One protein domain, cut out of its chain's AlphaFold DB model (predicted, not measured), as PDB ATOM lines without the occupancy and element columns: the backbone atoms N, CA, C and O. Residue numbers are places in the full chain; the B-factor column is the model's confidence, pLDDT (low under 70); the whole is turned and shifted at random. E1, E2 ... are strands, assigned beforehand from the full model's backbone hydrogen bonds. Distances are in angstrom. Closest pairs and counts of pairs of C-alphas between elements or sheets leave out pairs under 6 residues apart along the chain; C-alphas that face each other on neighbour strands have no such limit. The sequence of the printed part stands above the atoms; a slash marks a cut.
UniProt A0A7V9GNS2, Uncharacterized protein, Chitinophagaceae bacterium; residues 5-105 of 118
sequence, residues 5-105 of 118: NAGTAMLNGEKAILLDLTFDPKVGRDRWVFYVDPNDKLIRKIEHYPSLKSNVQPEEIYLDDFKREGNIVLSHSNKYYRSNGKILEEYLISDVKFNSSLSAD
ATOM      1  N   ASN A   5     -26.896 -30.929 -24.580       90.50
ATOM      2  CA  ASN A   5     -28.128 -31.515 -24.064       90.50
ATOM      3  C   ASN A   5     -29.093 -30.372 -23.709       90.50
ATOM      4  O   ASN A   5     -28.777 -29.547 -22.852       90.50
ATOM      5  N   ALA A   6     -30.226 -30.308 -24.403       90.94
ATOM      6  CA  ALA A   6     -31.254 -29.283 -24.239       90.94
ATOM      7  C   ALA A   6     -32.445 -29.762 -23.392       90.94
ATOM      8  O   ALA A   6     -33.434 -29.045 -23.259       90.94
ATOM      9  N   GLY A   7     -32.347 -30.955 -22.798       95.00
ATOM     10  CA  GLY A   7     -33.363 -31.535 -21.931       95.00
ATOM     11  C   GLY A   7     -34.094 -32.701 -22.586       95.00
ATOM     12  O   GLY A   7     -33.512 -33.492 -23.328       95.00
ATOM     13  N   THR A   8     -35.378 -32.837 -22.263       96.44
ATOM     14  CA  THR A   8     -36.224 -33.939 -22.732       96.44
ATOM     15  C   THR A   8     -37.582 -33.427 -23.184       96.44
ATOM     16  O   THR A   8     -38.090 -32.470 -22.602       96.44
ATOM     17  N   ALA A   9     -38.196 -34.103 -24.151       96.06
ATOM     18  CA  ALA A   9     -39.546 -33.817 -24.635       96.06
ATOM     19  C   ALA A   9     -40.366 -35.102 -24.791       96.06
ATOM     20  O   ALA A   9     -39.822 -36.204 -24.711       96.06
ATOM     21  N   MET A  10     -41.669 -34.944 -25.031       96.19
ATOM     22  CA  MET A  10     -42.544 -36.025 -25.478       96.19
ATOM     23  C   MET A  10     -42.708 -35.933 -26.998       96.19
ATOM     24  O   MET A  10     -43.104 -34.888 -27.508       96.19
ATOM     25  N   LEU A  11     -42.418 -37.018 -27.708       94.12
ATOM     26  CA  LEU A  11     -42.621 -37.171 -29.145       94.12
ATOM     27  C   LEU A  11     -43.534 -38.379 -29.355       94.12
ATOM     28  O   LEU A  11     -43.179 -39.486 -28.972       94.12
ATOM     29  N   ASN A  12     -44.725 -38.164 -29.917       90.50
ATOM     30  CA  ASN A  12     -45.712 -39.224 -30.173       90.50
ATOM     31  C   ASN A  12     -46.045 -40.102 -28.945       90.50
ATOM     32  O   ASN A  12     -46.329 -41.285 -29.077       90.50
ATOM     33  N   GLY A  13     -46.022 -39.521 -27.739       92.31
ATOM     34  CA  GLY A  13     -46.283 -40.245 -26.488       92.31
ATOM     35  C   GLY A  13     -45.057 -40.925 -25.871       92.31
ATOM     36  O   GLY A  13     -45.155 -41.442 -24.761       92.31
ATOM     37  N   GLU A  14     -43.893 -40.846 -26.514       93.69
ATOM     38  CA  GLU A  14     -42.632 -41.402 -26.022       93.69
ATOM     39  C   GLU A  14     -41.651 -40.306 -25.599       93.69
ATOM     40  O   GLU A  14     -41.667 -39.183 -26.104       93.69
ATOM     41  N   LYS A  15     -40.777 -40.616 -24.640       96.75
ATOM     42  CA  LYS A  15     -39.773 -39.669 -24.152       96.75
ATOM     43  C   LYS A  15     -38.596 -39.595 -25.125       96.75
ATOM     44  O   LYS A  15     -38.007 -40.620 -25.438       96.75
ATOM     45  N   ALA A  16     -38.175 -38.385 -25.483       97.75
ATOM     46  CA  ALA A  16     -36.979 -38.117 -26.279       97.75
ATOM     47  C   ALA A  16     -35.970 -37.247 -25.511       97.75
ATOM     48  O   ALA A  16     -36.349 -36.384 -24.714       97.75
ATOM     49  N   ILE A  17     -34.678 -37.455 -25.767       97.62
ATOM     50  CA  ILE A  17     -33.585 -36.556 -25.373       97.62
ATOM     51  C   ILE A  17     -33.408 -35.516 -26.476       97.62
ATOM     52  O   ILE A  17     -33.325 -35.871 -27.649       97.62
ATOM     53  N   LEU A  18     -33.306 -34.244 -26.103       97.50
ATOM     54  CA  LEU A  18     -33.072 -33.158 -27.047       97.50
ATOM     55  C   LEU A  18     -31.583 -32.830 -27.125       97.50
ATOM     56  O   LEU A  18     -30.969 -32.454 -26.122       97.50
ATOM     57  N   LEU A  19     -31.005 -32.926 -28.321       95.81
ATOM     58  CA  LEU A  19     -29.652 -32.448 -28.600       95.81
ATOM     59  C   LEU A  19     -29.716 -31.196 -29.474       95.81
ATOM     60  O   LEU A  19     -30.206 -31.240 -30.598       95.81
ATOM     61  N   ASP A  20     -29.205 -30.083 -28.957       91.50
ATOM     62  CA  ASP A  20     -29.150 -28.786 -29.629       91.50
ATOM     63  C   ASP A  20     -27.768 -28.574 -30.259       91.50
ATOM     64  O   ASP A  20     -26.739 -28.529 -29.569       91.50
ATOM     65  N   LEU A  21     -27.752 -28.454 -31.584       88.81
ATOM     66  CA  LEU A  21     -26.598 -28.073 -32.385       88.81
ATOM     67  C   LEU A  21     -26.866 -26.679 -32.956       88.81
ATOM     68  O   LEU A  21     -27.536 -26.512 -33.972       88.81
ATOM     69  N   THR A  22     -26.333 -25.668 -32.278       81.12
ATOM     70  CA  THR A  22     -26.374 -24.272 -32.729       81.12
ATOM     71  C   THR A  22     -25.003 -23.877 -33.265       81.12
ATOM     72  O   THR A  22     -24.016 -24.034 -32.540       81.12
ATOM     73  N   PHE A  23     -24.938 -23.357 -34.500       70.69
ATOM     74  CA  PHE A  23     -23.650 -23.104 -35.149       70.69
ATOM     75  C   PHE A  23     -22.860 -21.953 -34.512       70.69
ATOM     76  O   PHE A  23     -21.756 -22.136 -33.999       70.69
ATOM     77  N   ASP A  24     -23.454 -20.765 -34.500       70.00
ATOM     78  CA  ASP A  24     -22.907 -19.593 -33.825       70.00
ATOM     79  C   ASP A  24     -24.068 -18.640 -33.510       70.00
ATOM     80  O   ASP A  24     -24.705 -18.157 -34.435       70.00
ATOM     81  N   PRO A  25     -24.376 -18.317 -32.250       64.38
ATOM     82  CA  PRO A  25     -25.455 -17.377 -31.945       64.38
ATOM     83  C   PRO A  25     -25.176 -15.933 -32.415       64.38
ATOM     84  O   PRO A  25     -26.100 -15.124 -32.450       64.38
ATOM     85  N   LYS A  26     -23.926 -15.585 -32.752       64.88
ATOM     86  CA  LYS A  26     -23.509 -14.243 -33.199       64.88
ATOM     87  C   LYS A  26     -23.574 -14.056 -34.715       64.88
ATOM     88  O   LYS A  26     -23.767 -12.928 -35.160       64.88
ATOM     89  N   VAL A  27     -23.405 -15.122 -35.503       60.16
ATOM     90  CA  VAL A  27     -23.426 -15.052 -36.986       60.16
ATOM     91  C   VAL A  27     -24.230 -16.171 -37.657       60.16
ATOM     92  O   VAL A  27     -24.647 -16.031 -38.806       60.16
ATOM     93  N   GLY A  28     -24.441 -17.280 -36.955       59.34
ATOM     94  CA  GLY A  28     -25.068 -18.503 -37.437       59.34
ATOM     95  C   GLY A  28     -26.584 -18.428 -37.342       59.34
ATOM     96  O   GLY A  28     -27.162 -18.182 -36.287       59.34
ATOM     97  N   ARG A  29     -27.230 -18.628 -38.487       65.62
ATOM     98  CA  ARG A  29     -28.690 -18.589 -38.626       65.62
ATOM     99  C   ARG A  29     -29.333 -19.950 -38.382       65.62
ATOM    100  O   ARG A  29     -30.519 -19.981 -38.080       65.62
ATOM    101  N   ASP A  30     -28.525 -21.009 -38.417       78.81
ATOM    102  CA  ASP A  30     -28.993 -22.386 -38.411       78.81
ATOM    103  C   ASP A  30     -28.840 -23.004 -37.019       78.81
ATOM    104  O   ASP A  30     -27.737 -23.146 -36.470       78.81
ATOM    105  N   ARG A  31     -29.980 -23.377 -36.445       87.75
ATOM    106  CA  ARG A  31     -30.070 -24.179 -35.225       87.75
ATOM    107  C   ARG A  31     -30.774 -25.480 -35.558       87.75
ATOM    108  O   ARG A  31     -31.821 -25.477 -36.193       87.75
ATOM    109  N   TRP A  32     -30.206 -26.575 -35.079       92.38
ATOM    110  CA  TRP A  32     -30.736 -27.913 -35.274       92.38
ATOM    111  C   TRP A  32     -31.031 -28.540 -33.916       92.38
ATOM    112  O   TRP A  32     -30.170 -28.535 -33.032       92.38
ATOM    113  N   VAL A  33     -32.237 -29.069 -33.735       94.69
ATOM    114  CA  VAL A  33     -32.624 -29.800 -32.522       94.69
ATOM    115  C   VAL A  33     -32.984 -31.223 -32.906       94.69
ATOM    116  O   VAL A  33     -33.871 -31.459 -33.720       94.69
ATOM    117  N   PHE A  34     -32.280 -32.180 -32.319       97.19
ATOM    118  CA  PHE A  34     -32.443 -33.598 -32.593       97.19
ATOM    119  C   PHE A  34     -33.201 -34.238 -31.441       97.19
ATOM    120  O   PHE A  34     -32.788 -34.127 -30.285       97.19
ATOM    121  N   TYR A  35     -34.283 -34.930 -31.767       98.12
ATOM    122  CA  TYR A  35     -35.073 -35.724 -30.841       98.12
ATOM    123  C   TYR A  35     -34.554 -37.151 -30.907       98.12
ATOM    124  O   TYR A  35     -34.783 -37.864 -31.885       98.12
ATOM    125  N   VAL A  36     -33.814 -37.540 -29.878       97.88
ATOM    126  CA  VAL A  36     -33.107 -38.815 -29.810       97.88
ATOM    127  C   VAL A  36     -33.829 -39.747 -28.854       97.88
ATOM    128  O   VAL A  36     -34.083 -39.395 -27.700       97.88
ATOM    129  N   ASP A  37     -34.130 -40.950 -29.319       96.88
ATOM    130  CA  ASP A  37     -34.667 -42.016 -28.486       96.88
ATOM    131  C   ASP A  37     -33.649 -42.377 -27.382       96.88
ATOM    132  O   ASP A  37     -32.472 -42.648 -27.660       96.88
ATOM    133  N   PRO A  38     -34.039 -42.343 -26.097       96.25
ATOM    134  CA  PRO A  38     -33.120 -42.588 -24.996       96.25
ATOM    135  C   PRO A  38     -32.639 -44.040 -24.921       96.25
ATOM    136  O   PRO A  38     -31.623 -44.275 -24.263       96.25
ATOM    137  N   ASN A  39     -33.313 -44.993 -25.558       95.62
ATOM    138  CA  ASN A  39     -33.001 -46.414 -25.470       95.62
ATOM    139  C   ASN A  39     -32.005 -46.825 -26.554       95.62
ATOM    140  O   ASN A  39     -30.915 -47.296 -26.230       95.62
ATOM    141  N   ASP A  40     -32.338 -46.595 -27.823       95.31
ATOM    142  CA  ASP A  40     -31.517 -47.045 -28.958       95.31
ATOM    143  C   ASP A  40     -30.644 -45.946 -29.581       95.31
ATOM    144  O   ASP A  40     -29.811 -46.227 -30.444       95.31
ATOM    145  N   LYS A  41     -30.774 -44.707 -29.088       95.25
ATOM    146  CA  LYS A  41     -30.008 -43.527 -29.520       95.25
ATOM    147  C   LYS A  41     -30.264 -43.111 -30.969       95.25
ATOM    148  O   LYS A  41     -29.495 -42.315 -31.510       95.25
ATOM    149  N   LEU A  42     -31.336 -43.597 -31.588       96.75
ATOM    150  CA  LEU A  42     -31.727 -43.191 -32.930       96.75
ATOM    151  C   LEU A  42     -32.451 -41.842 -32.899       96.75
ATOM    152  O   LEU A  42     -33.170 -41.501 -31.960       96.75
ATOM    153  N   ILE A  43     -32.244 -41.049 -33.946       97.75
ATOM    154  CA  ILE A  43     -32.892 -39.745 -34.110       97.75
ATOM    155  C   ILE A  43     -34.270 -39.981 -34.724       97.75
ATOM    156  O   ILE A  43     -34.350 -40.470 -35.840       97.75
ATOM    157  N   ARG A  44     -35.343 -39.609 -34.025       97.81
ATOM    158  CA  ARG A  44     -36.735 -39.769 -34.488       97.81
ATOM    159  C   ARG A  44     -37.278 -38.537 -35.199       97.81
ATOM    160  O   ARG A  44     -38.105 -38.639 -36.098       97.81
ATOM    161  N   LYS A  45     -36.819 -37.360 -34.775       98.19
ATOM    162  CA  LYS A  45     -37.206 -36.072 -35.346       98.19
ATOM    163  C   LYS A  45     -36.016 -35.124 -35.352       98.19
ATOM    164  O   LYS A  45     -35.194 -35.135 -34.434       98.19
ATOM    165  N   ILE A  46     -35.953 -34.280 -36.367       97.25
ATOM    166  CA  ILE A  46     -35.031 -33.157 -36.459       97.25
ATOM    167  C   ILE A  46     -35.858 -31.894 -36.667       97.25
ATOM    168  O   ILE A  46     -36.750 -31.865 -37.510       97.25
ATOM    169  N   GLU A  47     -35.555 -30.853 -35.909       95.31
ATOM    170  CA  GLU A  47     -36.050 -29.501 -36.141       95.31
ATOM    171  C   GLU A  47     -34.911 -28.649 -36.680       95.31
ATOM    172  O   GLU A  47     -33.866 -28.524 -36.037       95.31
ATOM    173  N   HIS A  48     -35.124 -28.053 -37.847       93.06
ATOM    174  CA  HIS A  48     -34.214 -27.105 -38.459       93.06
ATOM    175  C   HIS A  48     -34.812 -25.702 -38.380       93.06
ATOM    176  O   HIS A  48     -35.874 -25.416 -38.926       93.06
ATOM    177  N   TYR A  49     -34.113 -24.812 -37.689       89.31
ATOM    178  CA  TYR A  49     -34.452 -23.402 -37.607       89.31
ATOM    179  C   TYR A  49     -33.531 -22.639 -38.566       89.31
ATOM    180  O   TYR A  49     -32.387 -22.384 -38.190       89.31
ATOM    181  N   PRO A  50     -34.008 -22.237 -39.761       78.38
ATOM    182  CA  PRO A  50     -33.198 -21.529 -40.765       78.38
ATOM    183  C   PRO A  50     -32.888 -20.068 -40.380       78.38
ATOM    184  O   PRO A  50     -32.282 -19.301 -41.132       78.38
ATOM    185  N   SER A  51     -33.402 -19.621 -39.234       73.00
ATOM    186  CA  SER A  51     -33.197 -18.292 -38.681       73.00
ATOM    187  C   SER A  51     -33.422 -18.327 -37.173       73.00
ATOM    188  O   SER A  51     -34.427 -18.862 -36.710       73.00
ATOM    189  N   LEU A  52     -32.556 -17.656 -36.409       64.06
ATOM    190  CA  LEU A  52     -32.720 -17.451 -34.962       64.06
ATOM    191  C   LEU A  52     -33.756 -16.364 -34.607       64.06
ATOM    192  O   LEU A  52     -33.867 -15.969 -33.446       64.06
ATOM    193  N   LYS A  53     -34.508 -15.844 -35.587       66.75
ATOM    194  CA  LYS A  53     -35.607 -14.907 -35.317       66.75
ATOM    195  C   LYS A  53     -36.644 -15.581 -34.420       66.75
ATOM    196  O   LYS A  53     -37.123 -16.672 -34.721       66.75
ATOM    197  N   SER A  54     -37.031 -14.888 -33.352       59.91
ATOM    198  CA  SER A  54     -38.142 -15.304 -32.502       59.91
ATOM    199  C   SER A  54     -39.401 -15.520 -33.350       59.91
ATOM    200  O   SER A  54     -39.719 -14.676 -34.189       59.91
ATOM    201  N   ASN A  55     -40.121 -16.616 -33.094       70.69
ATOM    202  CA  ASN A  55     -41.407 -16.993 -33.705       70.69
ATOM    203  C   ASN A  55     -41.363 -17.638 -35.101       70.69
ATOM    204  O   ASN A  55     -42.415 -17.799 -35.718       70.69
ATOM    205  N   VAL A  56     -40.196 -18.044 -35.606       77.06
ATOM    206  CA  VAL A  56     -40.143 -18.914 -36.793       77.06
ATOM    207  C   VAL A  56     -40.322 -20.365 -36.345       77.06
ATOM    208  O   VAL A  56     -39.531 -20.869 -35.551       77.06
ATOM    209  N   GLN A  57     -41.371 -21.022 -36.841       88.56
ATOM    210  CA  GLN A  57     -41.540 -22.464 -36.665       88.56
ATOM    211  C   GLN A  57     -40.413 -23.208 -37.394       88.56
ATOM    212  O   GLN A  57     -40.034 -22.785 -38.492       88.56
ATOM    213  N   PRO A  58     -39.860 -24.288 -36.826       92.94
ATOM    214  CA  PRO A  58     -38.825 -25.048 -37.506       92.94
ATOM    215  C   PRO A  58     -39.393 -25.760 -38.735       92.94
ATOM    216  O   PRO A  58     -40.581 -26.070 -38.808       92.94
ATOM    217  N   GLU A  59     -38.526 -26.040 -39.696       94.69
ATOM    218  CA  GLU A  59     -38.748 -27.152 -40.613       94.69
ATOM    219  C   GLU A  59     -38.540 -28.452 -39.838       94.69
ATOM    220  O   GLU A  59     -37.671 -28.532 -38.967       94.69
ATOM    221  N   GLU A  60     -39.336 -29.472 -40.128       97.25
ATOM    222  CA  GLU A  60     -39.324 -30.717 -39.366       97.25
ATOM    223  C   GLU A  60     -39.005 -31.896 -40.272       97.25
ATOM    224  O   GLU A  60     -39.549 -32.018 -41.366       97.25
ATOM    225  N   ILE A  61     -38.149 -32.791 -39.798       97.88
ATOM    226  CA  ILE A  61     -37.824 -34.045 -40.469       97.88
ATOM    227  C   ILE A  61     -38.178 -35.162 -39.506       97.88
ATOM    228  O   ILE A  61     -37.620 -35.221 -38.414       97.88
ATOM    229  N   TYR A  62     -39.081 -36.046 -39.903       98.06
ATOM    230  CA  TYR A  62     -39.420 -37.251 -39.153       98.06
ATOM    231  C   TYR A  62     -38.736 -38.438 -39.809       98.06
ATOM    232  O   TYR A  62     -38.804 -38.574 -41.030       98.06
ATOM    233  N   LEU A  63     -38.069 -39.257 -39.001       98.19
ATOM    234  CA  LEU A  63     -37.349 -40.449 -39.430       98.19
ATOM    235  C   LEU A  63     -38.055 -41.670 -38.844       98.19
ATOM    236  O   LEU A  63     -38.333 -41.700 -37.643       98.19
ATOM    237  N   ASP A  64     -38.338 -42.654 -39.687       96.81
ATOM    238  CA  ASP A  64     -39.136 -43.826 -39.349       96.81
ATOM    239  C   ASP A  64     -38.716 -45.057 -40.175       96.81
ATOM    240  O   ASP A  64     -37.877 -44.985 -41.078       96.81
ATOM    241  N   ASP A  65     -39.303 -46.213 -39.865       97.06
ATOM    242  CA  ASP A  65     -39.008 -47.497 -40.510       97.06
ATOM    243  C   ASP A  65     -37.513 -47.853 -40.414       97.06
ATOM    244  O   ASP A  65     -36.821 -48.103 -41.403       97.06
ATOM    245  N   PHE A  66     -36.982 -47.813 -39.188       97.00
ATOM    246  CA  PHE A  66     -35.579 -48.115 -38.934       97.00
ATOM    247  C   PHE A  66     -35.276 -49.599 -39.144       97.00
ATOM    248  O   PHE A  66     -35.820 -50.462 -38.453       97.00
ATOM    249  N   LYS A  67     -34.342 -49.894 -40.049       95.56
ATOM    250  CA  LYS A  67     -33.894 -51.257 -40.363       95.56
ATOM    251  C   LYS A  67     -32.392 -51.380 -40.219       95.56
ATOM    252  O   LYS A  67     -31.640 -50.417 -40.363       95.56
ATOM    253  N   ARG A  68     -31.945 -52.593 -39.903       94.31
ATOM    254  CA  ARG A  68     -30.522 -52.921 -39.882       94.31
ATOM    255  C   ARG A  68     -30.063 -53.208 -41.306       94.31
ATOM    256  O   ARG A  68     -30.513 -54.177 -41.904       94.31
ATOM    257  N   GLU A  69     -29.120 -52.412 -41.786       92.88
ATOM    258  CA  GLU A  69     -28.510 -52.535 -43.106       92.88
ATOM    259  C   GLU A  69     -27.013 -52.803 -42.931       92.88
ATOM    260  O   GLU A  69     -26.213 -51.915 -42.623       92.88
ATOM    261  N   GLY A  70     -26.627 -54.077 -43.028       89.12
ATOM    262  CA  GLY A  70     -25.287 -54.524 -42.647       89.12
ATOM    263  C   GLY A  70     -24.980 -54.219 -41.175       89.12
ATOM    264  O   GLY A  70     -25.604 -54.770 -40.266       89.12
ATOM    265  N   ASN A  71     -24.005 -53.336 -40.940       90.00
ATOM    266  CA  ASN A  71     -23.541 -52.971 -39.596       90.00
ATOM    267  C   ASN A  71     -24.138 -51.658 -39.065       90.00
ATOM    268  O   ASN A  71     -23.790 -51.249 -37.957       90.00
ATOM    269  N   ILE A  72     -25.015 -50.999 -39.824       91.62
ATOM    270  CA  ILE A  72     -25.678 -49.757 -39.412       91.62
ATOM    271  C   ILE A  72     -27.183 -49.973 -39.249       91.62
ATOM    272  O   ILE A  72     -27.748 -50.928 -39.778       91.62
ATOM    273  N   VAL A  73     -27.834 -49.082 -38.505       95.31
ATOM    274  CA  VAL A  73     -29.295 -48.954 -38.500       95.31
ATOM    275  C   VAL A  73     -29.640 -47.681 -39.263       95.31
ATOM    276  O   VAL A  73     -29.085 -46.621 -38.972       95.31
ATOM    277  N   LEU A  74     -30.511 -47.799 -40.259       95.31
ATOM    278  CA  LEU A  74     -30.872 -46.741 -41.196       95.31
ATOM    279  C   LEU A  74     -32.383 -46.503 -41.144       95.31
ATOM    280  O   LEU A  74     -33.143 -47.453 -41.006       95.31
ATOM    281  N   SER A  75     -32.810 -45.246 -41.263       97.56
ATOM    282  CA  SER A  75     -34.218 -44.876 -41.464       97.56
ATOM    283  C   SER A  75     -34.606 -45.090 -42.927       97.56
ATOM    284  O   SER A  75     -33.946 -44.525 -43.802       97.56
ATOM    285  N   HIS A  76     -35.648 -45.876 -43.203       97.88
ATOM    286  CA  HIS A  76     -36.119 -46.129 -44.572       97.88
ATOM    287  C   HIS A  76     -37.275 -45.225 -45.000       97.88
ATOM    288  O   HIS A  76     -37.592 -45.173 -46.190       97.88
ATOM    289  N   SER A  77     -37.872 -44.482 -44.069       98.00
ATOM    290  CA  SER A  77     -38.909 -43.498 -44.357       98.00
ATOM    291  C   SER A  77     -38.559 -42.176 -43.697       98.00
ATOM    292  O   SER A  77     -38.394 -42.102 -42.484       98.00
ATOM    293  N   ASN A  78     -38.439 -41.114 -44.495       98.06
ATOM    294  CA  ASN A  78     -38.210 -39.774 -43.965       98.06
ATOM    295  C   ASN A  78     -39.232 -38.794 -44.535       98.06
ATOM    296  O   ASN A  78     -39.352 -38.666 -45.754       98.06
ATOM    297  N   LYS A  79     -39.927 -38.055 -43.668       98.25
ATOM    298  CA  LYS A  79     -40.903 -37.030 -44.063       98.25
ATOM    299  C   LYS A  79     -40.425 -35.652 -43.647       98.25
ATOM    300  O   LYS A  79     -40.175 -35.416 -42.468       98.25
ATOM    301  N   TYR A  80     -40.327 -34.755 -44.618       97.69
ATOM    302  CA  TYR A  80     -39.853 -33.389 -44.450       97.69
ATOM    303  C   TYR A  80     -41.042 -32.439 -44.523       97.69
ATOM    304  O   TYR A  80     -41.821 -32.469 -45.477       97.69
ATOM    305  N   TYR A  81     -41.160 -31.554 -43.544       97.06
ATOM    306  CA  TYR A  81     -42.207 -30.552 -43.435       97.06
ATOM    307  C   TYR A  81     -41.576 -29.166 -43.406       97.06
ATOM    308  O   TYR A  81     -40.622 -28.908 -42.675       97.06
ATOM    309  N   ARG A  82     -42.137 -28.245 -44.191       94.44
ATOM    310  CA  ARG A  82     -41.790 -26.823 -44.106       94.44
ATOM    311  C   ARG A  82     -42.297 -26.240 -42.786       94.44
ATOM    312  O   ARG A  82     -43.264 -26.742 -42.219       94.44
ATOM    313  N   SER A  83     -41.779 -25.074 -42.400       91.69
ATOM    314  CA  SER A  83     -42.248 -24.297 -41.236       91.69
ATOM    315  C   SER A  83     -43.752 -23.987 -41.209       91.69
ATOM    316  O   SER A  83     -44.295 -23.630 -40.171       91.69
ATOM    317  N   ASN A  84     -44.448 -24.080 -42.347       92.12
ATOM    318  CA  ASN A  84     -45.901 -23.902 -42.433       92.12
ATOM    319  C   ASN A  84     -46.695 -25.217 -42.287       92.12
ATOM    320  O   ASN A  84     -47.887 -25.238 -42.592       92.12
ATOM    321  N   GLY A  85     -46.037 -26.313 -41.900       92.31
ATOM    322  CA  GLY A  85     -46.634 -27.636 -41.719       92.31
ATOM    323  C   GLY A  85     -46.955 -28.382 -43.016       92.31
ATOM    324  O   GLY A  85     -47.452 -29.504 -42.963       92.31
ATOM    325  N   LYS A  86     -46.689 -27.806 -44.197       96.12
ATOM    326  CA  LYS A  86     -46.862 -28.525 -45.467       96.12
ATOM    327  C   LYS A  86     -45.689 -29.462 -45.701       96.12
ATOM    328  O   LYS A  86     -44.539 -29.059 -45.524       96.12
ATOM    329  N   ILE A  87     -45.986 -30.659 -46.199       96.19
ATOM    330  CA  ILE A  87     -44.962 -31.593 -46.669       96.19
ATOM    331  C   ILE A  87     -44.125 -30.896 -47.750       96.19
ATOM    332  O   ILE A  87     -44.648 -30.291 -48.694       96.19
ATOM    333  N   LEU A  88     -42.816 -30.912 -47.538       94.50
ATOM    334  CA  LEU A  88     -41.811 -30.532 -48.512       94.50
ATOM    335  C   LEU A  88     -41.524 -31.735 -49.404       94.50
ATOM    336  O   LEU A  88     -41.760 -31.659 -50.605       94.50
ATOM    337  N   GLU A  89     -41.076 -32.827 -48.789       96.38
ATOM    338  CA  GLU A  89     -40.573 -34.028 -49.452       96.38
ATOM    339  C   GLU A  89     -40.834 -35.268 -48.590       96.38
ATOM    340  O   GLU A  89     -40.918 -35.196 -47.361       96.38
ATOM    341  N   GLU A  90     -40.932 -36.417 -49.248       97.25
ATOM    342  CA  GLU A  90     -40.965 -37.729 -48.615       97.25
ATOM    343  C   GLU A  90     -39.941 -38.622 -49.315       97.25
ATOM    344  O   GLU A  90     -39.927 -38.727 -50.541       97.25
ATOM    345  N   TYR A  91     -39.074 -39.246 -48.524       96.62
ATOM    346  CA  TYR A  91     -38.057 -40.171 -48.996       96.62
ATOM    347  C   TYR A  91     -38.408 -41.577 -48.534       96.62
ATOM    348  O   TYR A  91     -38.555 -41.819 -47.336       96.62
ATOM    349  N   LEU A  92     -38.482 -42.498 -49.492       97.56
ATOM    350  CA  LEU A  92     -38.593 -43.931 -49.251       97.56
ATOM    351  C   LEU A  92     -37.332 -44.599 -49.784       97.56
ATOM    352  O   LEU A  92     -36.991 -44.450 -50.958       97.56
ATOM    353  N   ILE A  93     -36.622 -45.297 -48.906       95.94
ATOM    354  CA  ILE A  93     -35.347 -45.936 -49.219       95.94
ATOM    355  C   ILE A  93     -35.578 -47.446 -49.262       95.94
ATOM    356  O   ILE A  93     -36.026 -48.052 -48.288       95.94
ATOM    357  N   SER A  94     -35.267 -48.065 -50.396       95.06
ATOM    358  CA  SER A  94     -35.375 -49.510 -50.608       95.06
ATOM    359  C   SER A  94     -34.083 -50.077 -51.189       95.06
ATOM    360  O   SER A  94     -33.192 -49.331 -51.594       95.06
ATOM    361  N   ASP A  95     -33.986 -51.409 -51.205       92.50
ATOM    362  CA  ASP A  95     -32.921 -52.149 -51.894       92.50
ATOM    363  C   ASP A  95     -31.503 -51.731 -51.482       92.50
ATOM    364  O   ASP A  95     -30.573 -51.696 -52.295       92.50
ATOM    365  N   VAL A  96     -31.332 -51.412 -50.196       92.31
ATOM    366  CA  VAL A  96     -30.045 -51.008 -49.640       92.31
ATOM    367  C   VAL A  96     -29.081 -52.189 -49.712       92.31
ATOM    368  O   VAL A  96     -29.349 -53.282 -49.219       92.31
ATOM    369  N   LYS A  97     -27.930 -51.972 -50.354       88.50
ATOM    370  CA  LYS A  97     -26.870 -52.979 -50.472       88.50
ATOM    371  C   LYS A  97     -25.585 -52.467 -49.846       88.50
ATOM    372  O   LYS A  97     -24.752 -51.842 -50.504       88.50
ATOM    373  N   PHE A  98     -25.413 -52.758 -48.563       85.31
ATOM    374  CA  PHE A  98     -24.181 -52.436 -47.850       85.31
ATOM    375  C   PHE A  98     -23.014 -53.320 -48.326       85.31
ATOM    376  O   PHE A  98     -23.224 -54.450 -48.763       85.31
ATOM    377  N   ASN A  99     -21.778 -52.811 -48.255       83.44
ATOM    378  CA  ASN A  99     -20.552 -53.498 -48.702       83.44
ATOM    379  C   ASN A  99     -20.528 -53.937 -50.181       83.44
ATOM    380  O   ASN A  99     -19.734 -54.798 -50.557       83.44
ATOM    381  N   SER A 100     -21.369 -53.351 -51.036       86.81
ATOM    382  CA  SER A 100     -21.246 -53.562 -52.479       86.81
ATOM    383  C   SER A 100     -20.009 -52.845 -53.004       86.81
ATOM    384  O   SER A 100     -19.774 -51.682 -52.678       86.81
ATOM    385  N   SER A 101     -19.215 -53.527 -53.828       89.50
ATOM    386  CA  SER A 101     -18.086 -52.900 -54.506       89.50
ATOM    387  C   SER A 101     -18.599 -51.821 -55.456       89.50
ATOM    388  O   SER A 101     -19.373 -52.111 -56.369       89.50
ATOM    389  N   LEU A 102     -18.147 -50.589 -55.254       90.12
ATOM    390  CA  LEU A 102     -18.337 -49.508 -56.210       90.12
ATOM    391  C   LEU A 102     -17.106 -49.413 -57.110       90.12
ATOM    392  O   LEU A 102     -15.994 -49.739 -56.687       90.12
ATOM    393  N   SER A 103     -17.298 -48.963 -58.348       91.25
ATOM    394  CA  SER A 103     -16.170 -48.670 -59.231       91.25
ATOM    395  C   SER A 103     -15.304 -47.559 -58.634       91.25
ATOM    396  O   SER A 103     -15.826 -46.612 -58.042       91.25
ATOM    397  N   ALA A 104     -13.984 -47.651 -58.801       88.44
ATOM    398  CA  ALA A 104     -13.038 -46.681 -58.241       88.44
ATOM    399  C   ALA A 104     -13.262 -45.249 -58.766       88.44
ATOM    400  O   ALA A 104     -12.888 -44.280 -58.111       88.44
ATOM    401  N   ASP A 105     -13.884 -45.116 -59.934       90.81
ATOM    402  CA  ASP A 105     -14.176 -43.853 -60.602       90.81
ATOM    403  C   ASP A 105     -15.598 -43.325 -60.361       90.81
ATOM    404  O   ASP A 105     -15.932 -42.265 -60.885       90.81
TER     405      ASP A 105
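What this domain is: This is residues 5 to 105 of the 118 residues of an uncharacterized protein of Chitinophagaceae bacterium (UniProt A0A7V9GNS2). A single sheet of seven strands, strongly twisted and curled, winds from E1 at one edge to E7 at the other, with no named helix over either face. The strands fold back and forth side by side in chain order, the long E5-E6 hairpin bends partway along, and at the end of the tail after E7 residues 100 to 105 stick out. The printed part has 101 residues, with seven named strands in the order E1 E2 E3 E4 E5 E6 E7 both along the chain and across the sheet, antiparallel throughout; the class is all strand. The whole is loose, with a radius of gyration of the C-alphas of 16.0 A and spans of 47 by 36 by 27 A.

Where its parts are: The longest strand by residues is E5, residues 59 to 69, 27.5 A from first to last C-alpha. Beside it in the chain are E4, residues 43 to 49, 16.8 A, and E6, residues 72 to 81, 25.7 A. E3 holds residues 31 to 36, 15.9 A, and E2 residues 14 to 22, 24.6 A. E1, residues 5 to 11, 16.4 A, begins with C-alpha 5 at (-28.128, -31.515, -24.064). E7, residues 87 to 92, 14.1 A, ends with C-alpha 92 at (-38.593, -43.931, -49.251).

How they stand to each other: The seven strands form a meander, each strand the antiparallel neighbour of the one before, and each successive pair is a hairpin. E4 and E5 stand at 154 degrees between their directions, with N 46 and O 61 2.8 A apart, within hydrogen-bond range. E5 and E6 stand at 155 degrees; the C-alphas of Phe 66 and Ser 75 face each other at 4.3 A, and N 62 and O 79 are within range at 2.9 A. E5 bends by 61 degrees at residue 65 and E6 by 55 degrees at residue 77. E6 and E7 stand at 155 degrees, with N 78 and O 91 at 2.9 A. Toward the other edge, E3 and E4 stand at 165 degrees, with N 33 and O 47 at 2.9 A. E2 and E3 stand at 153 degrees, with N 19 and O 34 at 2.9 A. E1 and E2 stand at 140 degrees, with N 9 and O 16 at 3.0 A. The edge strands E1 and E7 are apart; E1 and E4 are only just apart, their closest C-alphas 8.3 A from each other.

The domain as a whole: From edge to edge the strands' lines turn by 86 degrees, and the way across the sheet turns by 51 degrees. The two C-alphas farthest apart, those of Ser 54 and Ser 103, are 48.1 A from each other. The printed part has no cut, and no link is long. Residues 93 to 105 hold no named element; of these, residues 100 to 105 stand free. The mean pLDDT of the printed part is 90.3, with residues 25 to 29 and 52 to 54 under 70.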